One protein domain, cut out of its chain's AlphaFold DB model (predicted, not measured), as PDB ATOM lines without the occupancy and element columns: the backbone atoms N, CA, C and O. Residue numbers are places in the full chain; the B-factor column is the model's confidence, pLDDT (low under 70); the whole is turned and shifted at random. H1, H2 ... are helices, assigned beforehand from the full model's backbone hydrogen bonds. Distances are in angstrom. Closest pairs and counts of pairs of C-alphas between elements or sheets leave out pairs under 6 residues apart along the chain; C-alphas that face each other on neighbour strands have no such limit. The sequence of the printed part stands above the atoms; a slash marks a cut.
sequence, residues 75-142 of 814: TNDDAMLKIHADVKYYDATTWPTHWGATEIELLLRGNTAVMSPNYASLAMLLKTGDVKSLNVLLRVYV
ATOM      1  N   THR A  75     244.945 217.375 104.392       54.56
ATOM      2  CA  THR A  75     245.851 216.360 103.852       54.56
ATOM      3  C   THR A  75     245.452 214.932 104.202       54.56
ATOM      4  O   THR A  75     245.877 214.041 103.483       54.56
ATOM      5  N   ASN A  76     244.679 214.680 105.268       58.53
ATOM      6  CA  ASN A  76     244.139 213.336 105.510       58.53
ATOM      7  C   ASN A  76     243.030 212.984 104.509       58.53
ATOM      8  O   ASN A  76     243.074 211.901 103.932       58.53
ATOM      9  N   ASP A  77     242.102 213.909 104.253       62.19
ATOM     10  CA  ASP A  77     241.043 213.730 103.255       62.19
ATOM     11  C   ASP A  77     241.663 213.619 101.850       62.19
ATOM     12  O   ASP A  77     241.404 212.656 101.135       62.19
ATOM     13  N   ASP A  78     242.580 214.527 101.486       61.38
ATOM     14  CA  ASP A  78     243.303 214.499 100.203       61.38
ATOM     15  C   ASP A  78     244.197 213.250 100.039       61.38
ATOM     16  O   ASP A  78     244.419 212.790  98.916       61.38
ATOM     17  N   ALA A  79     244.737 212.688 101.131       67.69
ATOM     18  CA  ALA A  79     245.524 211.454 101.085       67.69
ATOM     19  C   ALA A  79     244.640 210.210 100.945       67.69
ATOM     20  O   ALA A  79     244.990 209.328 100.163       67.69
ATOM     21  N   MET A  80     243.491 210.148 101.631       64.75
ATOM     22  CA  MET A  80     242.495 209.097 101.389       64.75
ATOM     23  C   MET A  80     241.980 209.168  99.948       64.75
ATOM     24  O   MET A  80     242.081 208.185  99.220       64.75
ATOM     25  N   LEU A  81     241.551 210.345  99.478       64.50
ATOM     26  CA  LEU A  81     241.071 210.550  98.105       64.50
ATOM     27  C   LEU A  81     242.094 210.115  97.039       64.50
ATOM     28  O   LEU A  81     241.702 209.562  96.014       64.50
ATOM     29  N   LYS A  82     243.402 210.282  97.286       68.31
ATOM     30  CA  LYS A  82     244.459 209.768  96.393       68.31
ATOM     31  C   LYS A  82     244.662 208.253  96.443       68.31
ATOM     32  O   LYS A  82     245.118 207.694  95.453       68.31
ATOM     33  N   ILE A  83     244.331 207.594  97.550       66.19
ATOM     34  CA  ILE A  83     244.316 206.124  97.664       66.19
ATOM     35  C   ILE A  83     243.048 205.538  97.007       66.19
ATOM     36  O   ILE A  83     243.033 204.373  96.626       66.19
ATOM     37  N   HIS A  84     241.994 206.341  96.829       69.19
ATOM     38  CA  HIS A  84     240.706 205.912  96.271       69.19
ATOM     39  C   HIS A  84     240.551 206.098  94.752       69.19
ATOM     40  O   HIS A  84     239.469 205.835  94.238       69.19
ATOM     41  N   ALA A  85     241.588 206.523  94.022       77.56
ATOM     42  CA  ALA A  85     241.477 206.844  92.591       77.56
ATOM     43  C   ALA A  85     240.970 205.673  91.721       77.56
ATOM     44  O   ALA A  85     240.231 205.902  90.764       77.56
ATOM     45  N   ASP A  86     241.320 204.436  92.088       87.69
ATOM     46  CA  ASP A  86     240.898 203.208  91.400       87.69
ATOM     47  C   ASP A  86     239.650 202.548  92.031       87.69
ATOM     48  O   ASP A  86     239.153 201.543  91.518       87.69
ATOM     49  N   VAL A  87     239.132 203.079  93.149       93.88
ATOM     50  CA  VAL A  87     238.042 202.446  93.909       93.88
ATOM     51  C   VAL A  87     236.677 202.963  93.455       93.88
ATOM     52  O   VAL A  87     236.328 204.131  93.625       93.88
ATOM     53  N   LYS A  88     235.855 202.059  92.925       93.88
ATOM     54  CA  LYS A  88     234.484 202.336  92.486       93.88
ATOM     55  C   LYS A  88     233.523 202.211  93.667       93.88
ATOM     56  O   LYS A  88     233.334 201.124  94.204       93.88
ATOM     57  N   TYR A  89     232.812 203.278  94.027       95.19
ATOM     58  CA  TYR A  89     231.817 203.242  95.114       95.19
ATOM     59  C   TYR A  89     230.627 202.280  94.867       95.19
ATOM     60  O   TYR A  89     229.876 201.986  95.791       95.19
ATOM     61  N   TYR A  90     230.446 201.799  93.634       93.81
ATOM     62  CA  TYR A  90     229.354 200.918  93.202       93.81
ATOM     63  C   TYR A  90     229.794 199.462  92.938       93.81
ATOM     64  O   TYR A  90     228.983 198.655  92.492       93.81
ATOM     65  N   ASP A  91     231.069 199.129  93.173       94.00
ATOM     66  CA  ASP A  91     231.644 197.811  92.877       94.00
ATOM     67  C   ASP A  91     232.715 197.436  93.915       94.00
ATOM     68  O   ASP A  91     233.881 197.842  93.841       94.00
ATOM     69  N   ALA A  92     232.300 196.618  94.881       95.75
ATOM     70  CA  ALA A  92     233.104 196.154  96.001       95.75
ATOM     71  C   ALA A  92     234.255 195.213  95.620       95.75
ATOM     72  O   ALA A  92     235.112 194.953  96.463       95.75
ATOM     73  N   THR A  93     234.354 194.748  94.366       94.44
ATOM     74  CA  THR A  93     235.560 194.024  93.913       94.44
ATOM     75  C   THR A  93     236.793 194.932  93.892       94.44
ATOM     76  O   THR A  93     237.916 194.454  94.023       94.44
ATOM     77  N   THR A  94     236.586 196.252  93.799       94.94
ATOM     78  CA  THR A  94     237.649 197.266  93.869       94.94
ATOM     79  C   THR A  94     237.989 197.709  95.299       94.94
ATOM     80  O   THR A  94     238.890 198.525  95.488       94.94
ATOM     81  N   TRP A  95     237.277 197.213  96.319       95.62
ATOM     82  CA  TRP A  95     237.405 197.700  97.696       95.62
ATOM     83  C   TRP A  95     238.496 196.940  98.470       95.62
ATOM     84  O   TRP A  95     238.478 195.708  98.516       95.62
ATOM     85  N   PRO A  96     239.425 197.634  99.151       96.06
ATOM     86  CA  PRO A  96     240.386 196.994 100.041       96.06
ATOM     87  C   PRO A  96     239.702 196.217 101.179       96.06
ATOM     88  O   PRO A  96     239.029 196.789 102.033       96.06
ATOM     89  N   THR A  97     239.954 194.909 101.246       96.81
ATOM     90  CA  THR A  97     239.306 193.936 102.158       96.81
ATOM     91  C   THR A  97     239.478 194.195 103.663       96.81
ATOM     92  O   THR A  97     238.893 193.491 104.486       96.81
ATOM     93  N   HIS A  98     240.282 195.189 104.046       96.06
ATOM     94  CA  HIS A  98     240.542 195.578 105.434       96.06
ATOM     95  C   HIS A  98     239.709 196.781 105.911       96.06
ATOM     96  O   HIS A  98     239.877 197.208 107.055       96.06
ATOM     97  N   TRP A  99     238.859 197.358 105.057       97.12
ATOM     98  CA  TRP A  99     238.019 198.505 105.410       97.12
ATOM     99  C   TRP A  99     236.927 198.164 106.426       97.12
ATOM    100  O   TRP A  99     236.337 197.083 106.409       97.12
ATOM    101  N   GLY A 100     236.651 199.118 107.314       97.62
ATOM    102  CA  GLY A 100     235.552 199.070 108.262       97.62
ATOM    103  C   GLY A 100     234.338 199.865 107.786       97.62
ATOM    104  O   GLY A 100     234.259 200.360 106.661       97.62
ATOM    105  N   ALA A 101     233.367 200.004 108.690       97.88
ATOM    106  CA  ALA A 101     232.144 200.757 108.433       97.88
ATOM    107  C   ALA A 101     232.417 202.240 108.114       97.88
ATOM    108  O   ALA A 101     231.719 202.821 107.291       97.88
ATOM    109  N   THR A 102     233.439 202.839 108.735       96.62
ATOM    110  CA  THR A 102     233.789 204.260 108.587       96.62
ATOM    111  C   THR A 102     234.328 204.582 107.195       96.62
ATOM    112  O   THR A 102     233.957 205.593 106.603       96.62
ATOM    113  N   GLU A 103     235.199 203.726 106.660       96.75
ATOM    114  CA  GLU A 103     235.798 203.890 105.334       96.75
ATOM    115  C   GLU A 103     234.741 203.697 104.237       96.75
ATOM    116  O   GLU A 103     234.680 204.476 103.286       96.75
ATOM    117  N   ILE A 104     233.848 202.715 104.414       97.31
ATOM    118  CA  ILE A 104     232.715 202.479 103.512       97.31
ATOM    119  C   ILE A 104     231.704 203.634 103.587       97.31
ATOM    120  O   ILE A 104     231.248 204.100 102.546       97.31
ATOM    121  N   GLU A 105     231.383 204.153 104.779       96.94
ATOM    122  CA  GLU A 105     230.553 205.360 104.910       96.94
ATOM    123  C   GLU A 105     231.177 206.533 104.144       96.94
ATOM    124  O   GLU A 105     230.478 207.212 103.395       96.94
ATOM    125  N   LEU A 106     232.485 206.760 104.292       95.00
ATOM    126  CA  LEU A 106     233.180 207.875 103.653       95.00
ATOM    127  C   LEU A 106     233.181 207.770 102.118       95.00
ATOM    128  O   LEU A 106     232.996 208.792 101.461       95.00
ATOM    129  N   LEU A 107     233.316 206.565 101.547       95.50
ATOM    130  CA  LEU A 107     233.221 206.341 100.097       95.50
ATOM    131  C   LEU A 107     231.783 206.482  99.559       95.50
ATOM    132  O   LEU A 107     231.569 207.012  98.465       95.50
ATOM    133  N   LEU A 108     230.785 206.009 100.310       95.75
ATOM    134  CA  LEU A 108     229.379 206.079  99.898       95.75
ATOM    135  C   LEU A 108     228.741 207.455 100.157       95.75
ATOM    136  O   LEU A 108     227.706 207.771  99.568       95.75
ATOM    137  N   ARG A 109     229.340 208.302 101.002       94.38
ATOM    138  CA  ARG A 109     228.815 209.628 101.363       94.38
ATOM    139  C   ARG A 109     228.688 210.541 100.137       94.38
ATOM    140  O   ARG A 109     229.676 210.976  99.559       94.38
ATOM    141  N   GLY A 110     227.445 210.882  99.792       90.75
ATOM    142  CA  GLY A 110     227.100 211.667  98.597       90.75
ATOM    143  C   GLY A 110     226.737 210.820  97.372       90.75
ATOM    144  O   GLY A 110     226.156 211.353  96.434       90.75
ATOM    145  N   ASN A 111     226.997 209.511  97.420       93.31
ATOM    146  CA  ASN A 111     226.671 208.536  96.380       93.31
ATOM    147  C   ASN A 111     225.496 207.610  96.769       93.31
ATOM    148  O   ASN A 111     225.183 206.684  96.030       93.31
ATOM    149  N   THR A 112     224.842 207.811  97.920       92.88
ATOM    150  CA  THR A 112     223.665 207.035  98.365       92.88
ATOM    151  C   THR A 112     222.362 207.570  97.767       92.88
ATOM    152  O   THR A 112     222.111 208.770  97.848       92.88
ATOM    153  N   ALA A 113     221.504 206.696  97.235       84.06
ATOM    154  CA  ALA A 113     220.313 207.084  96.476       84.06
ATOM    155  C   ALA A 113     219.165 207.668  97.324       84.06
ATOM    156  O   ALA A 113     218.606 208.698  96.954       84.06
ATOM    157  N   VAL A 114     218.802 207.017  98.440       82.44
ATOM    158  CA  VAL A 114     217.663 207.431  99.297       82.44
ATOM    159  C   VAL A 114     217.930 207.211 100.789       82.44
ATOM    160  O   VAL A 114     217.635 208.084 101.601       82.44
ATOM    161  N   MET A 115     218.489 206.057 101.171       91.00
ATOM    162  CA  MET A 115     218.732 205.683 102.570       91.00
ATOM    163  C   MET A 115     220.203 205.335 102.803       91.00
ATOM    164  O   MET A 115     220.855 204.752 101.940       91.00
ATOM    165  N   SER A 116     220.716 205.653 103.992       92.88
ATOM    166  CA  SER A 116     222.033 205.197 104.438       92.88
ATOM    167  C   SER A 116     222.002 203.687 104.734       92.88
ATOM    168  O   SER A 116     221.192 203.276 105.571       92.88
ATOM    169  N   PRO A 117     222.865 202.861 104.115       95.31
ATOM    170  CA  PRO A 117     222.946 201.439 104.436       95.31
ATOM    171  C   PRO A 117     223.473 201.199 105.854       95.31
ATOM    172  O   PRO A 117     224.124 202.053 106.459       95.31
ATOM    173  N   ASN A 118     223.281 199.980 106.364       97.25
ATOM    174  CA  ASN A 118     224.009 199.522 107.544       97.25
ATOM    175  C   ASN A 118     225.480 199.247 107.176       97.25
ATOM    176  O   ASN A 118     225.848 198.130 106.810       97.25
ATOM    177  N   TYR A 119     226.328 200.272 107.286       97.75
ATOM    178  CA  TYR A 119     227.756 200.195 106.959       97.75
ATOM    179  C   TYR A 119     228.510 199.099 107.736       97.75
ATOM    180  O   TYR A 119     229.496 198.565 107.230       97.75
ATOM    181  N   ALA A 120     228.043 198.706 108.929       98.00
ATOM    182  CA  ALA A 120     228.630 197.595 109.680       98.00
ATOM    183  C   ALA A 120     228.325 196.228 109.039       98.00
ATOM    184  O   ALA A 120     229.198 195.363 109.021       98.00
ATOM    185  N   SER A 121     227.137 196.046 108.451       97.69
ATOM    186  CA  SER A 121     226.818 194.865 107.637       97.69
ATOM    187  C   SER A 121     227.625 194.840 106.336       97.69
ATOM    188  O   SER A 121     228.150 193.789 105.977       97.69
ATOM    189  N   LEU A 122     227.797 195.987 105.665       97.88
ATOM    190  CA  LEU A 122     228.626 196.072 104.453       97.88
ATOM    191  C   LEU A 122     230.095 195.708 104.743       97.88
ATOM    192  O   LEU A 122     230.683 194.891 104.037       97.88
ATOM    193  N   ALA A 123     230.666 196.247 105.827       97.94
ATOM    194  CA  ALA A 123     232.019 195.915 106.279       97.94
ATOM    195  C   ALA A 123     232.164 194.441 106.697       97.94
ATOM    196  O   ALA A 123     233.217 193.839 106.491       97.94
ATOM    197  N   MET A 124     231.113 193.844 107.268       98.06
ATOM    198  CA  MET A 124     231.099 192.424 107.622       98.06
ATOM    199  C   MET A 124     231.199 191.542 106.372       98.06
ATOM    200  O   MET A 124     232.072 190.678 106.337       98.06
ATOM    201  N   LEU A 125     230.383 191.803 105.343       97.94
ATOM    202  CA  LEU A 125     230.402 191.060 104.075       97.94
ATOM    203  C   LEU A 125     231.729 191.222 103.319       97.94
ATOM    204  O   LEU A 125     232.282 190.243 102.821       97.94
ATOM    205  N   LEU A 126     232.287 192.440 103.298       97.88
ATOM    206  CA  LEU A 126     233.609 192.696 102.719       97.88
ATOM    207  C   LEU A 126     234.693 191.862 103.420       97.88
ATOM    208  O   LEU A 126     235.539 191.256 102.766       97.88
ATOM    209  N   LYS A 127     234.640 191.792 104.755       97.75
ATOM    210  CA  LYS A 127     235.602 191.058 105.583       97.75
ATOM    211  C   LYS A 127     235.436 189.534 105.515       97.75
ATOM    212  O   LYS A 127     236.429 188.826 105.672       97.75
ATOM    213  N   THR A 128     234.226 189.014 105.293       97.88
ATOM    214  CA  THR A 128     234.006 187.578 105.029       97.88
ATOM    215  C   THR A 128     234.317 187.183 103.585       97.88
ATOM    216  O   THR A 128     234.341 185.992 103.286       97.88
ATOM    217  N   GLY A 129     234.574 188.149 102.697       96.44
ATOM    218  CA  GLY A 129     234.827 187.907 101.278       96.44
ATOM    219  C   GLY A 129     233.563 187.660 100.450       96.44
ATOM    220  O   GLY A 129     233.674 187.291  99.282       96.44
ATOM    221  N   ASP A 130     232.367 187.895 101.004       96.75
ATOM    222  CA  ASP A 130     231.108 187.800 100.257       96.75
ATOM    223  C   ASP A 130     230.842 189.093  99.469       96.75
ATOM    224  O   ASP A 130     229.922 189.876  99.726       96.75
ATOM    225  N   VAL A 131     231.711 189.318  98.484       95.44
ATOM    226  CA  VAL A 131     231.662 190.472  97.580       95.44
ATOM    227  C   VAL A 131     230.415 190.427  96.684       95.44
ATOM    228  O   VAL A 131     229.961 191.471  96.218       95.44
ATOM    229  N   LYS A 132     229.812 189.245  96.482       91.06
ATOM    230  CA  LYS A 132     228.571 189.084  95.711       91.06
ATOM    231  C   LYS A 132     227.371 189.662  96.450       91.06
ATOM    232  O   LYS A 132     226.773 190.617  95.957       91.06
ATOM    233  N   SER A 133     227.064 189.159  97.649       93.75
ATOM    234  CA  SER A 133     225.960 189.695  98.459       93.75
ATOM    235  C   SER A 133     226.177 191.172  98.788       93.75
ATOM    236  O   SER A 133     225.224 191.949  98.820       93.75
ATOM    237  N   LEU A 134     227.437 191.588  98.967       96.00
ATOM    238  CA  LEU A 134     227.796 192.994  99.120       96.00
ATOM    239  C   LEU A 134     227.426 193.825  97.881       96.00
ATOM    240  O   LEU A 134     226.729 194.824  98.031       96.00
ATOM    241  N   ASN A 135     227.814 193.419  96.667       93.19
ATOM    242  CA  ASN A 135     227.459 194.140  95.437       93.19
ATOM    243  C   ASN A 135     225.940 194.189  95.193       93.19
ATOM    244  O   ASN A 135     225.429 195.243  94.809       93.19
ATOM    245  N   VAL A 136     225.211 193.102  95.473       90.25
ATOM    246  CA  VAL A 136     223.737 193.079  95.397       90.25
ATOM    247  C   VAL A 136     223.125 194.109  96.351       90.25
ATOM    248  O   VAL A 136     222.279 194.898  95.937       90.25
ATOM    249  N   LEU A 137     223.590 194.172  97.605       93.81
ATOM    250  CA  LEU A 137     223.134 195.192  98.552       93.81
ATOM    251  C   LEU A 137     223.528 196.606  98.115       93.81
ATOM    252  O   LEU A 137     222.707 197.513  98.221       93.81
ATOM    253  N   LEU A 138     224.745 196.821  97.603       94.19
ATOM    254  CA  LEU A 138     225.185 198.149  97.167       94.19
ATOM    255  C   LEU A 138     224.257 198.730  96.099       94.19
ATOM    256  O   LEU A 138     223.845 199.876  96.261       94.19
ATOM    257  N   ARG A 139     223.838 197.952  95.091       90.50
ATOM    258  CA  ARG A 139     222.904 198.411  94.038       90.50
ATOM    259  C   ARG A 139     221.584 198.985  94.579       90.50
ATOM    260  O   ARG A 139     221.014 199.869  93.945       90.50
ATOM    261  N   VAL A 140     221.127 198.533  95.752       91.88
ATOM    262  CA  VAL A 140     219.912 199.032  96.428       91.88
ATOM    263  C   VAL A 140     220.137 200.387  97.114       91.88
ATOM    264  O   VAL A 140     219.220 201.203  97.189       91.88
ATOM    265  N   TYR A 141     221.345 200.643  97.624       94.56
ATOM    266  CA  TYR A 141     221.644 201.836  98.428       94.56
ATOM    267  C   TYR A 141     222.406 202.934  97.677       94.56
ATOM    268  O   TYR A 141     222.288 204.101  98.054       94.56
ATOM    269  N   VAL A 142     223.184 202.601  96.643       94.94
ATOM    270  CA  VAL A 142     223.999 203.566  95.886       94.94
ATOM    271  C   VAL A 142     223.279 204.067  94.636       94.94
ATOM    272  O   VAL A 142     222.528 203.342  93.986       94.94
TER     273      VAL A 142
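AT A GLANCE: This is residues 75 to 142 of the 814 residues of the protein "Bodo-specific multi-copy gene family, putative" of Bodo saltans (UniProt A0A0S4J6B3). What shape does the longest helix help to make? H4 and H3 form a helical hairpin, side by side, and H2 packs on H3 at a wide angle near where H3 begins. H1 lies away from these three at one end of the longest axis, joined to H2 by a long loop, residues 84 to 100. What is it made of, and how large is it? The printed part has 68 residues with four named helices, H1, H2, H3 and H4 in chain order, and no named strand; its class is all helix. It is compact, with a radius of gyration of the C-alphas of 11.3 A, and spans 33 by 26 by 18 A.

IN THESE COORDINATES: Where is the longest helix? H4 holds residues 131 to 141 and measures 15.2 A from first to last C-alpha; it ends with C-alpha 141 at (221.644, 201.836, 98.428). Where are the other helices? H3 holds residues 119 to 128, 14.2 A long, and H2 holds residues 101 to 108, 10.4 A long. H1 holds residues 75 to 83, 12.1 A long, and begins with C-alpha 75 at (245.851, 216.360, 103.852).

HOW THE PARTS SIT: How does H4 stand to H3? They touch, and their closest C-alphas, those of Leu 125 and Leu 134, are 5.9 A apart. They form a hairpin, at a shallow tilt of 18 degrees, opposite ways. What else does H3 touch? H3 touches H2, and the closest C-alphas, those of Ala 101 and Tyr 119, are 4.7 A apart. Their lines are about perpendicular, at 75 degrees. Where do H1 and H4 stand to the rest? H1 touches no helix but is near H2, with 5 pairs of C-alphas within 10 A. H1 is apart from H3 and H4, and H2 is apart from H4. What do the helix backbones show? In H1, H2 and H3 every O i to N i+4 pair is within hydrogen-bond range, and in H4 6 of 7 are.

THE WHOLE: How far does the printed part reach? The two C-alphas farthest apart, those of Thr 75 and Ser 133, are 33.7 A apart. Is it whole, and which links are long? The printed part has no cut. The link from H1 to H2, 17 residues, is long; that from H2 to H3, 10 residues, is short, and that from H3 to H4, 2 residues, is tight. Where is confidence low? The mean pLDDT of the printed part is 89.9, but residues 75 to 84, of which 75 to 83 belong to H1, are under 70 in this predicted model.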